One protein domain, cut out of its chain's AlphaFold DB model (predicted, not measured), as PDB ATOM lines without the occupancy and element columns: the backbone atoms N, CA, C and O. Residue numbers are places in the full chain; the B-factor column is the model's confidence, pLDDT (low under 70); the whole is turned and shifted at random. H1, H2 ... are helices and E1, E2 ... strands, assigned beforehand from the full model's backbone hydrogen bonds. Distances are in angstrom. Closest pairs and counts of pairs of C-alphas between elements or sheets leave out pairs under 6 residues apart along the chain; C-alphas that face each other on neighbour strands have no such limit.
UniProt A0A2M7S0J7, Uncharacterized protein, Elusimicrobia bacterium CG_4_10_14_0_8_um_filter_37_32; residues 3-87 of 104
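This is residues 3 to 87 of the 104 residues of an uncharacterized protein of Elusimicrobia bacterium CG_4_10_14_0_8_um_filter_37_32 (UniProt A0A2M7S0J7). A strongly twisted sheet of three strands, E2 E1 E5, has the long helix H1 crossing one face and two short helices, H2 and H3, side by side over the other; the small hairpin of E3 and E4 reaches away from this three-layer body. The 85 printed residues hold five named strands and three named helices, in the order E1 E2 E3 E4 H1 E5 H2 H3; both sheets are antiparallel and the class is mixed. The whole is compact, with a radius of gyration of the C-alphas of 12.9 A and spans of 40 by 29 by 19 A.

Start at inner strand E1, residues 3 to 8: N 6 is 2.9 A from O 14 of antiparallel E2, residues 12 to 18, and N 7 is 2.9 A from O 57 of antiparallel E5, residues 56 to 62, both within hydrogen-bond range. H1, residues 33 to 47, runs across the strands at a height over the sheet of 9.2 A. On the opposite face look for H2, residues 64 to 71, and H3, residues 77 to 83, slantwise to the strands at heights over the sheet of 8.8 A and 9.4 A. These two are close but not clearly touching, with closest C-alphas Leu 66 and Ala 80 at 7.3 A, and run opposite ways at a shallow tilt of 6 degrees. E2 runs on into E3, residues 21 to 23, at 84 degrees; E3 forms a hairpin with E4, residues 28 to 30, where N 21 and O 30 are 2.9 A apart, within hydrogen-bond range. Every O i to N i+4 pair is within hydrogen-bond range in H2 and H3, and 10 of 11 in H1.

Find C-alpha 3 at (143.632, 149.832, 123.811), where E1 begins its 15.8 A; E2 covers 18.4 A and E5 16.7 A. H1 runs 21.2 A from C-alpha 33 at (148.651, 160.909, 133.149). H3 ends at C-alpha 83, (150.326, 144.262, 115.086).

The C-alphas farthest apart, of Asp 25 and Asp 50, are 39.8 A apart. The printed part has no cut and no long link; no printed residue is under 70 in pLDDT.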
ATOM      1  N   CYS A   3     142.789 150.791 123.105       94.31
ATOM      2  CA  CYS A   3     143.632 149.832 123.811       94.31
ATOM      3  C   CYS A   3     145.086 150.281 123.674       94.31
ATOM      4  O   CYS A   3     145.690 150.084 122.625       94.31
ATOM      5  N   LEU A   4     145.616 150.924 124.709       95.50
ATOM      6  CA  LEU A   4     147.000 151.384 124.751       95.50
ATOM      7  C   LEU A   4     147.933 150.188 124.937       95.50
ATOM      8  O   LEU A   4     147.656 149.327 125.772       95.50
ATOM      9  N   PHE A   5     149.023 150.155 124.175       95.44
ATOM     10  CA  PHE A   5     150.106 149.186 124.306       95.44
ATOM     11  C   PHE A   5     151.290 149.867 124.988       95.44
ATOM     12  O   PHE A   5     151.741 150.918 124.537       95.44
ATOM     13  N   ILE A   6     151.725 149.325 126.122       95.12
ATOM     14  CA  ILE A   6     152.628 150.004 127.055       95.12
ATOM     15  C   ILE A   6     153.752 149.049 127.427       95.12
ATOM     16  O   ILE A   6     153.498 147.891 127.756       95.12
ATOM     17  N   HIS A   7     154.976 149.556 127.396       94.19
ATOM     18  CA  HIS A   7     156.160 148.890 127.924       94.19
ATOM     19  C   HIS A   7     156.539 149.517 129.261       94.19
ATOM     20  O   HIS A   7     156.587 150.741 129.364       94.19
ATOM     21  N   ILE A   8     156.789 148.684 130.266       93.62
ATOM     22  CA  ILE A   8     157.334 149.072 131.567       93.62
ATOM     23  C   ILE A   8     158.691 148.387 131.712       93.62
ATOM     24  O   ILE A   8     158.812 147.170 131.509       93.62
ATOM     25  N   GLU A   9     159.709 149.159 132.078       91.25
ATOM     26  CA  GLU A   9     161.045 148.622 132.312       91.25
ATOM     27  C   GLU A   9     161.036 147.590 133.463       91.25
ATOM     28  O   GLU A   9     160.311 147.759 134.447       91.25
ATOM     29  N   PRO A  10     161.829 146.505 133.386       84.94
ATOM     30  CA  PRO A  10     162.767 146.195 132.307       84.94
ATOM     31  C   PRO A  10     162.161 145.450 131.101       84.94
ATOM     32  O   PRO A  10     162.736 145.494 130.018       84.94
ATOM     33  N   LYS A  11     161.061 144.692 131.247       79.75
ATOM     34  CA  LYS A  11     160.570 143.776 130.182       79.75
ATOM     35  C   LYS A  11     159.059 143.502 130.198       79.75
ATOM     36  O   LYS A  11     158.630 142.460 129.703       79.75
ATOM     37  N   GLN A  12     158.239 144.373 130.785       85.00
ATOM     38  CA  GLN A  12     156.808 144.094 130.918       85.00
ATOM     39  C   GLN A  12     155.983 144.856 129.880       85.00
ATOM     40  O   GLN A  12     155.760 146.056 130.000       85.00
ATOM     41  N   LEU A  13     155.475 144.127 128.881       89.94
ATOM     42  CA  LEU A  13     154.492 144.647 127.933       89.94
ATOM     43  C   LEU A  13     153.079 144.371 128.426       89.94
ATOM     44  O   LEU A  13     152.727 143.246 128.786       89.94
ATOM     45  N   ILE A  14     152.249 145.402 128.378       89.56
ATOM     46  CA  ILE A  14     150.844 145.321 128.743       89.56
ATOM     47  C   ILE A  14     149.986 145.993 127.683       89.56
ATOM     48  O   ILE A  14     150.405 146.914 126.983       89.56
ATOM     49  N   SER A  15     148.735 145.552 127.602       89.88
ATOM     50  CA  SER A  15     147.707 146.284 126.877       89.88
ATOM     51  C   SER A  15     146.563 146.620 127.816       89.88
ATOM     52  O   SER A  15     146.145 145.786 128.624       89.88
ATOM     53  N   PHE A  16     146.041 147.837 127.710       87.94
ATOM     54  CA  PHE A  16     144.933 148.290 128.536       87.94
ATOM     55  C   PHE A  16     143.957 149.159 127.762       87.94
ATOM     56  O   PHE A  16     144.326 150.090 127.053       87.94
ATOM     57  N   ASN A  17     142.678 148.865 127.950       89.12
ATOM     58  CA  ASN A  17     141.581 149.597 127.357       89.12
ATOM     59  C   ASN A  17     141.169 150.809 128.210       89.12
ATOM     60  O   ASN A  17     140.619 150.642 129.300       89.12
ATOM     61  N   LYS A  18     141.360 152.023 127.684       86.12
ATOM     62  CA  LYS A  18     141.029 153.281 128.364       86.12
ATOM     63  C   LYS A  18     140.117 154.163 127.515       86.12
ATOM     64  O   LYS A  18     140.251 154.288 126.293       86.12
ATOM     65  N   SER A  19     139.198 154.849 128.186       87.00
ATOM     66  CA  SER A  19     138.535 156.020 127.614       87.00
ATOM     67  C   SER A  19     139.528 157.182 127.555       87.00
ATOM     68  O   SER A  19     139.888 157.748 128.592       87.00
ATOM     69  N   CYS A  20     139.958 157.506 126.337       89.88
ATOM     70  CA  CYS A  20     140.821 158.637 126.000       89.88
ATOM     71  C   CYS A  20     140.025 159.666 125.192       89.88
ATOM     72  O   CYS A  20     139.034 159.317 124.541       89.88
ATOM     73  N   ARG A  21     140.474 160.922 125.205       91.62
ATOM     74  CA  ARG A  21     140.011 161.921 124.236       91.62
ATOM     75  C   ARG A  21     140.752 161.699 122.922       91.62
ATOM     76  O   ARG A  21     141.914 161.304 122.939       91.62
ATOM     77  N   PHE A  22     140.078 161.946 121.810       93.00
ATOM     78  CA  PHE A  22     140.667 161.855 120.481       93.00
ATOM     79  C   PHE A  22     140.423 163.159 119.738       93.00
ATOM     80  O   PHE A  22     139.289 163.637 119.707       93.00
ATOM     81  N   CYS A  23     141.483 163.731 119.177       92.81
ATOM     82  CA  CYS A  23     141.387 164.856 118.263       92.81
ATOM     83  C   CYS A  23     141.614 164.331 116.840       92.81
ATOM     84  O   CYS A  23     142.749 163.964 116.530       92.81
ATOM     85  N   PRO A  24     140.572 164.261 115.994       91.19
ATOM     86  CA  PRO A  24     140.705 163.738 114.638       91.19
ATOM     87  C   PRO A  24     141.586 164.631 113.761       91.19
ATOM     88  O   PRO A  24     142.391 164.107 113.000       91.19
ATOM     89  N   ASP A  25     141.495 165.952 113.926       94.44
ATOM     90  CA  ASP A  25     142.240 166.919 113.108       94.44
ATOM     91  C   ASP A  25     143.751 166.851 113.361       94.44
ATOM     92  O   ASP A  25     144.551 167.050 112.453       94.44
ATOM     93  N   CYS A  26     144.149 166.536 114.598       92.38
ATOM     94  CA  CYS A  26     145.555 166.396 114.980       92.38
ATOM     95  C   CYS A  26     146.047 164.940 114.975       92.38
ATOM     96  O   CYS A  26     147.238 164.708 115.147       92.38
ATOM     97  N   GLY A  27     145.149 163.953 114.869       92.00
ATOM     98  CA  GLY A  27     145.489 162.537 115.045       92.00
ATOM     99  C   GLY A  27     145.955 162.172 116.463       92.00
ATOM    100  O   GLY A  27     146.685 161.201 116.638       92.00
ATOM    101  N   LEU A  28     145.557 162.937 117.487       94.88
ATOM    102  CA  LEU A  28     146.063 162.777 118.857       94.88
ATOM    103  C   LEU A  28     145.128 161.952 119.742       94.88
ATOM    104  O   LEU A  28     143.932 162.242 119.846       94.88
ATOM    105  N   ILE A  29     145.702 160.995 120.472       95.25
ATOM    106  CA  ILE A  29     145.052 160.293 121.584       95.25
ATOM    107  C   ILE A  29     145.557 160.894 122.893       95.25
ATOM    108  O   ILE A  29     146.744 160.852 123.196       95.25
ATOM    109  N   ILE A  30     144.640 161.436 123.691       94.38
ATOM    110  CA  ILE A  30     144.963 162.189 124.902       94.38
ATOM    111  C   ILE A  30     144.400 161.459 126.120       94.38
ATOM    112  O   ILE A  30     143.195 161.190 126.218       94.38
ATOM    113  N   VAL A  31     145.274 161.172 127.083       93.25
ATOM    114  CA  VAL A  31     144.945 160.521 128.354       93.25
ATOM    115  C   VAL A  31     145.428 161.377 129.522       93.25
ATOM    116  O   VAL A  31     146.459 162.039 129.439       93.25
ATOM    117  N   LYS A  32     144.690 161.370 130.636       92.31
ATOM    118  CA  LYS A  32     145.187 161.981 131.870       92.31
ATOM    119  C   LYS A  32     146.268 161.089 132.472       92.31
ATOM    120  O   LYS A  32     145.964 159.965 132.868       92.31
ATOM    121  N   LYS A  33     147.484 161.621 132.605       92.25
ATOM    122  CA  LYS A  33     148.651 160.909 133.149       92.25
ATOM    123  C   LYS A  33     148.355 160.214 134.485       92.25
ATOM    124  O   LYS A  33     148.474 159.001 134.568       92.25
ATOM    125  N   LYS A  34     147.799 160.939 135.463       92.19
ATOM    126  CA  LYS A  34     147.437 160.376 136.779       92.19
ATOM    127  C   LYS A  34     146.470 159.184 136.705       92.19
ATOM    128  O   LYS A  34     146.589 158.240 137.473       92.19
ATOM    129  N   GLU A  35     145.491 159.219 135.797       92.00
ATOM    130  CA  GLU A  35     144.553 158.095 135.634       92.00
ATOM    131  C   GLU A  35     145.235 156.875 135.002       92.00
ATOM    132  O   GLU A  35     144.877 155.745 135.329       92.00
ATOM    133  N   LEU A  36     146.192 157.102 134.096       92.62
ATOM    134  CA  LEU A  36     146.992 156.040 133.495       92.62
ATOM    135  C   LEU A  36     147.910 155.397 134.540       92.62
ATOM    136  O   LEU A  36     147.873 154.185 134.705       92.62
ATOM    137  N   GLU A  37     148.672 156.198 135.280       93.75
ATOM    138  CA  GLU A  37     149.619 155.718 136.294       93.75
ATOM    139  C   GLU A  37     148.920 154.945 137.415       93.75
ATOM    140  O   GLU A  37     149.352 153.850 137.758       93.75
ATOM    141  N   ASN A  38     147.782 155.438 137.916       93.12
ATOM    142  CA  ASN A  38     146.987 154.708 138.908       93.12
ATOM    143  C   ASN A  38     146.574 153.314 138.410       93.12
ATOM    144  O   ASN A  38     146.524 152.361 139.186       93.12
ATOM    145  N   TYR A  39     146.266 153.188 137.117       90.38
ATOM    146  CA  TYR A  39     145.952 151.895 136.524       90.38
ATOM    147  C   TYR A  39     147.187 150.988 136.440       90.38
ATOM    148  O   TYR A  39     147.086 149.802 136.755       90.38
ATOM    149  N   LEU A  40     148.339 151.532 136.032       91.94
ATOM    150  CA  LEU A  40     149.595 150.779 135.968       91.94
ATOM    151  C   LEU A  40     149.956 150.212 137.342       91.94
ATOM    152  O   LEU A  40     150.196 149.014 137.445       91.94
ATOM    153  N   VAL A  41     149.887 151.038 138.390       93.50
ATOM    154  CA  VAL A  41     150.133 150.616 139.777       93.50
ATOM    155  C   VAL A  41     149.206 149.466 140.167       93.50
ATOM    156  O   VAL A  41     149.695 148.404 140.532       93.50
ATOM    157  N   ALA A  42     147.889 149.617 139.994       91.12
ATOM    158  CA  ALA A  42     146.922 148.577 140.358       91.12
ATOM    159  C   ALA A  42     147.137 147.249 139.603       91.12
ATOM    160  O   ALA A  42     146.847 146.166 140.116       91.12
ATOM    161  N   MET A  43     147.624 147.310 138.362       87.88
ATOM    162  CA  MET A  43     147.966 146.121 137.583       87.88
ATOM    163  C   MET A  43     149.263 145.474 138.092       87.88
ATOM    164  O   MET A  43     149.291 144.260 138.306       87.88
ATOM    165  N   CYS A  44     150.307 146.271 138.329       89.75
ATOM    166  CA  CYS A  44     151.583 145.801 138.861       89.75
ATOM    167  C   CYS A  44     151.416 145.185 140.256       89.75
ATOM    168  O   CYS A  44     151.904 144.085 140.476       89.75
ATOM    169  N   GLU A  45     150.635 145.795 141.152       91.44
ATOM    170  CA  GLU A  45     150.325 145.248 142.485       91.44
ATOM    171  C   GLU A  45     149.796 143.809 142.428       91.44
ATOM    172  O   GLU A  45     150.080 142.995 143.305       91.44
ATOM    173  N   LYS A  46     149.039 143.471 141.381       87.00
ATOM    174  CA  LYS A  46     148.449 142.142 141.216       87.00
ATOM    175  C   LYS A  46     149.399 141.121 140.587       87.00
ATOM    176  O   LYS A  46     149.269 139.929 140.862       87.00
ATOM    177  N   HIS A  47     150.275 141.555 139.685       84.56
ATOM    178  CA  HIS A  47     151.023 140.653 138.804       84.56
ATOM    179  C   HIS A  47     152.532 140.677 139.028       84.56
ATOM    180  O   HIS A  47     153.172 139.639 138.888       84.56
ATOM    181  N   ASN A  48     153.091 141.847 139.327       87.38
ATOM    182  CA  ASN A  48     154.518 142.055 139.525       87.38
ATOM    183  C   ASN A  48     154.768 143.375 140.290       87.38
ATOM    184  O   ASN A  48     154.955 144.420 139.661       87.38
ATOM    185  N   PRO A  49     154.716 143.367 141.634       90.06
ATOM    186  CA  PRO A  49     154.862 144.584 142.437       90.06
ATOM    187  C   PRO A  49     156.246 145.240 142.328       90.06
ATOM    188  O   PRO A  49     156.360 146.449 142.505       90.06
ATOM    189  N   ASP A  50     157.280 144.465 141.989       90.75
ATOM    190  CA  ASP A  50     158.681 144.912 141.970       90.75
ATOM    191  C   ASP A  50     158.978 145.973 140.897       90.75
ATOM    192  O   ASP A  50     160.012 146.633 140.948       90.75
ATOM    193  N   ILE A  51     158.083 146.142 139.918       89.38
ATOM    194  CA  ILE A  51     158.228 147.127 138.836       89.38
ATOM    195  C   ILE A  51     157.404 148.404 139.063       89.38
ATOM    196  O   ILE A  51     157.316 149.256 138.177       89.38
ATOM    197  N   ILE A  52     156.756 148.546 140.222       92.12
ATOM    198  CA  ILE A  52     156.025 149.769 140.568       92.12
ATOM    199  C   ILE A  52     157.019 150.922 140.724       92.12
ATOM    200  O   ILE A  52     157.985 150.829 141.474       92.12
ATOM    201  N   GLY A  53     156.743 152.037 140.046       90.75
ATOM    202  CA  GLY A  53     157.616 153.214 140.041       90.75
ATOM    203  C   GLY A  53     158.678 153.199 138.942       90.75
ATOM    204  O   GLY A  53     159.378 154.196 138.792       90.75
ATOM    205  N   ASN A  54     158.765 152.124 138.153       94.25
ATOM    206  CA  ASN A  54     159.633 152.087 136.981       94.25
ATOM    207  C   ASN A  54     159.101 152.981 135.856       94.25
ATOM    208  O   ASN A  54     157.895 153.223 135.733       94.25
ATOM    209  N   ASP A  55     160.022 153.414 134.995       94.75
ATOM    210  CA  ASP A  55     159.689 154.147 133.783       94.75
ATOM    211  C   ASP A  55     158.851 153.291 132.826       94.75
ATOM    212  O   ASP A  55     159.001 152.066 132.724       94.75
ATOM    213  N   TYR A  56     157.958 153.964 132.102       95.00
ATOM    214  CA  TYR A  56     157.090 153.341 131.118       95.00
ATOM    215  C   TYR A  56     156.983 154.189 129.854       95.00
ATOM    216  O   TYR A  56     157.074 155.418 129.885       95.00
ATOM    217  N   VAL A  57     156.706 153.526 128.735       94.56
ATOM    218  CA  VAL A  57     156.453 154.165 127.443       94.56
ATOM    219  C   VAL A  57     155.166 153.610 126.853       94.56
ATOM    220  O   VAL A  57     154.973 152.398 126.756       94.56
ATOM    221  N   VAL A  58     154.266 154.501 126.435       95.19
ATOM    222  CA  VAL A  58     153.063 154.116 125.687       95.19
ATOM    223  C   VAL A  58     153.447 153.975 124.219       95.19
ATOM    224  O   VAL A  58     153.498 154.961 123.496       95.19
ATOM    225  N   LEU A  59     153.732 152.759 123.775       95.88
ATOM    226  CA  LEU A  59     154.240 152.490 122.430       95.88
ATOM    227  C   LEU A  59     153.223 152.813 121.333       95.88
ATOM    228  O   LEU A  59     153.607 153.179 120.228       95.88
ATOM    229  N   GLY A  60     151.930 152.655 121.621       95.56
ATOM    230  CA  GLY A  60     150.893 152.845 120.618       95.56
ATOM    231  C   GLY A  60     149.533 152.306 121.027       95.56
ATOM    232  O   GLY A  60     149.200 152.225 122.214       95.56
ATOM    233  N   THR A  61     148.751 151.895 120.031       96.06
ATOM    234  CA  THR A  61     147.473 151.201 120.232       96.06
ATOM    235  C   THR A  61     147.476 149.818 119.613       96.06
ATOM    236  O   THR A  61     148.065 149.620 118.560       96.06
ATOM    237  N   ILE A  62     146.754 148.879 120.210       95.25
ATOM    238  CA  ILE A  62     146.468 147.574 119.611       95.25
ATOM    239  C   ILE A  62     144.972 147.445 119.313       95.25
ATOM    240  O   ILE A  62     144.142 148.086 119.964       95.25
ATOM    241  N   ASP A  63     144.617 146.606 118.342       93.56
ATOM    242  CA  ASP A  63     143.219 146.282 118.072       93.56
ATOM    243  C   ASP A  63     142.523 145.651 119.297       93.56
ATOM    244  O   ASP A  63     143.131 144.948 120.115       93.56
ATOM    245  N   ARG A  64     141.218 145.905 119.432       91.69
ATOM    246  CA  ARG A  64     140.428 145.442 120.576       91.69
ATOM    247  C   ARG A  64     140.336 143.918 120.643       91.69
ATOM    248  O   ARG A  64     140.352 143.379 121.752       91.69
ATOM    249  N   ASP A  65     140.261 143.222 119.514       91.69
ATOM    250  CA  ASP A  65     140.175 141.762 119.484       91.69
ATOM    251  C   ASP A  65     141.487 141.132 119.947       91.69
ATOM    252  O   ASP A  65     141.486 140.169 120.724       91.69
ATOM    253  N   LEU A  66     142.619 141.716 119.546       91.12
ATOM    254  CA  LEU A  66     143.934 141.328 120.050       91.12
ATOM    255  C   LEU A  66     144.043 141.597 121.555       91.12
ATOM    256  O   LEU A  66     144.409 140.692 122.305       91.12
ATOM    257  N   HIS A  67     143.634 142.777 122.032       90.62
ATOM    258  CA  HIS A  67     143.600 143.071 123.468       90.62
ATOM    259  C   HIS A  67     142.774 142.034 124.253       90.62
ATOM    260  O   HIS A  67     143.220 141.535 125.288       90.62
ATOM    261  N   GLN A  68     141.599 141.644 123.745       90.94
ATOM    262  CA  GLN A  68     140.763 140.625 124.386       90.94
ATOM    263  C   GLN A  68     141.419 139.242 124.404       90.94
ATOM    264  O   GLN A  68     141.353 138.553 125.425       90.94
ATOM    265  N   LYS A  69     142.095 138.837 123.321       90.06
ATOM    266  CA  LYS A  69     142.894 137.598 123.293       90.06
ATOM    267  C   LYS A  69     144.019 137.634 124.331       90.06
ATOM    268  O   LYS A  69     144.244 136.632 125.009       90.06
ATOM    269  N   GLY A  70     144.662 138.790 124.509       86.69
ATOM    270  CA  GLY A  70     145.677 139.017 125.541       86.69
ATOM    271  C   GLY A  70     145.139 138.814 126.955       86.69
ATOM    272  O   GLY A  70     145.724 138.061 127.729       86.69
ATOM    273  N   LYS A  71     143.966 139.377 127.276       84.94
ATOM    274  CA  LYS A  71     143.321 139.186 128.591       84.94
ATOM    275  C   LYS A  71     142.964 137.729 128.898       84.94
ATOM    276  O   LYS A  71     142.871 137.365 130.065       84.94
ATOM    277  N   GLN A  72     142.750 136.910 127.871       87.12
ATOM    278  CA  GLN A  72     142.470 135.478 128.010       87.12
ATOM    279  C   GLN A  72     143.744 134.618 128.078       87.12
ATOM    280  O   GLN A  72     143.633 133.396 128.129       87.12
ATOM    281  N   GLY A  73     144.938 135.223 128.021       82.69
ATOM    282  CA  GLY A  73     146.212 134.499 127.961       82.69
ATOM    283  C   GLY A  73     146.452 133.774 126.632       82.69
ATOM    284  O   GLY A  73     147.277 132.871 126.568       82.69
ATOM    285  N   LYS A  74     145.720 134.135 125.568       82.06
ATOM    286  CA  LYS A  74     145.748 133.458 124.256       82.06
ATOM    287  C   LYS A  74     146.534 134.218 123.184       82.06
ATOM    288  O   LYS A  74     146.542 133.799 122.030       82.06
ATOM    289  N   LEU A  75     147.130 135.359 123.526       85.56
ATOM    290  CA  LEU A  75     147.900 136.177 122.591       85.56
ATOM    291  C   LEU A  75     149.397 135.963 122.814       85.56
ATOM    292  O   LEU A  75     149.886 136.127 123.928       85.56
ATOM    293  N   ASN A  76     150.118 135.656 121.738       87.44
ATOM    294  CA  ASN A  76     151.574 135.690 121.736       87.44
ATOM    295  C   ASN A  76     152.053 137.152 121.728       87.44
ATOM    296  O   ASN A  76     151.575 137.963 120.935       87.44
ATOM    297  N   ILE A  77     153.015 137.472 122.592       85.94
ATOM    298  CA  ILE A  77     153.596 138.811 122.715       85.94
ATOM    299  C   ILE A  77     154.235 139.305 121.411       85.94
ATOM    300  O   ILE A  77     154.071 140.471 121.076       85.94
ATOM    301  N   ASN A  78     154.859 138.420 120.625       90.50
ATOM    302  CA  ASN A  78     155.446 138.782 119.331       90.50
ATOM    303  C   ASN A  78     154.363 139.235 118.351       90.50
ATOM    304  O   ASN A  78     154.497 140.269 117.716       90.50
ATOM    305  N   THR A  79     153.219 138.546 118.325       91.00
ATOM    306  CA  THR A  79     152.066 138.973 117.523       91.00
ATOM    307  C   THR A  79     151.532 140.334 117.971       91.00
ATOM    308  O   THR A  79     151.104 141.124 117.140       91.00
ATOM    309  N   ALA A  80     151.555 140.635 119.274       90.88
ATOM    310  CA  ALA A  80     151.167 141.957 119.763       90.88
ATOM    311  C   ALA A  80     152.140 143.050 119.284       90.88
ATOM    312  O   ALA A  80     151.690 144.121 118.885       90.88
ATOM    313  N   ILE A  81     153.445 142.758 119.286       92.19
ATOM    314  CA  ILE A  81     154.511 143.643 118.790       92.19
ATOM    315  C   ILE A  81     154.403 143.850 117.269       92.19
ATOM    316  O   ILE A  81     154.583 144.963 116.791       92.19
ATOM    317  N   ASP A  82     154.048 142.822 116.505       93.69
ATOM    318  CA  ASP A  82     153.942 142.933 115.045       93.69
ATOM    319  C   ASP A  82     152.675 143.678 114.588       93.69
ATOM    320  O   ASP A  82     152.587 144.128 113.448       93.69
ATOM    321  N   CYS A  83     151.658 143.771 115.452       93.75
ATOM    322  CA  CYS A  83     150.326 144.262 115.086       93.75
ATOM    323  C   CYS A  83     149.906 145.559 115.789       93.75
ATOM    324  O   CYS A  83     148.818 146.066 115.496       93.75
ATOM    325  N   PHE A  84     150.688 146.091 116.733       95.50
ATOM    326  CA  PHE A  84     150.347 147.387 117.317       95.50
ATOM    327  C   PHE A  84     150.607 148.511 116.309       95.50
ATOM    328  O   PHE A  84     151.496 148.450 115.466       95.50
ATOM    329  N   ILE A  85     149.802 149.559 116.414       95.44
ATOM    330  CA  ILE A  85     149.936 150.790 115.650       95.44
ATOM    331  C   ILE A  85     150.770 151.742 116.513       95.44
ATOM    332  O   ILE A  85     150.260 152.186 117.551       95.44
ATOM    333  N   PRO A  86     152.034 152.022 116.148       96.06
ATOM    334  CA  PRO A  86     152.926 152.828 116.967       96.06
ATOM    335  C   PRO A  86     152.492 154.291 117.012       96.06
ATOM    336  O   PRO A  86     151.988 154.845 116.033       96.06
ATOM    337  N   PHE A  87     152.738 154.933 118.150       95.75
ATOM    338  CA  PHE A  87     152.747 156.387 118.225       95.75
ATOM    339  C   PHE A  87     154.075 156.921 117.710       95.75
ATOM    340  O   PHE A  87     155.135 156.373 117.997       95.75
TER     341      PHE A  87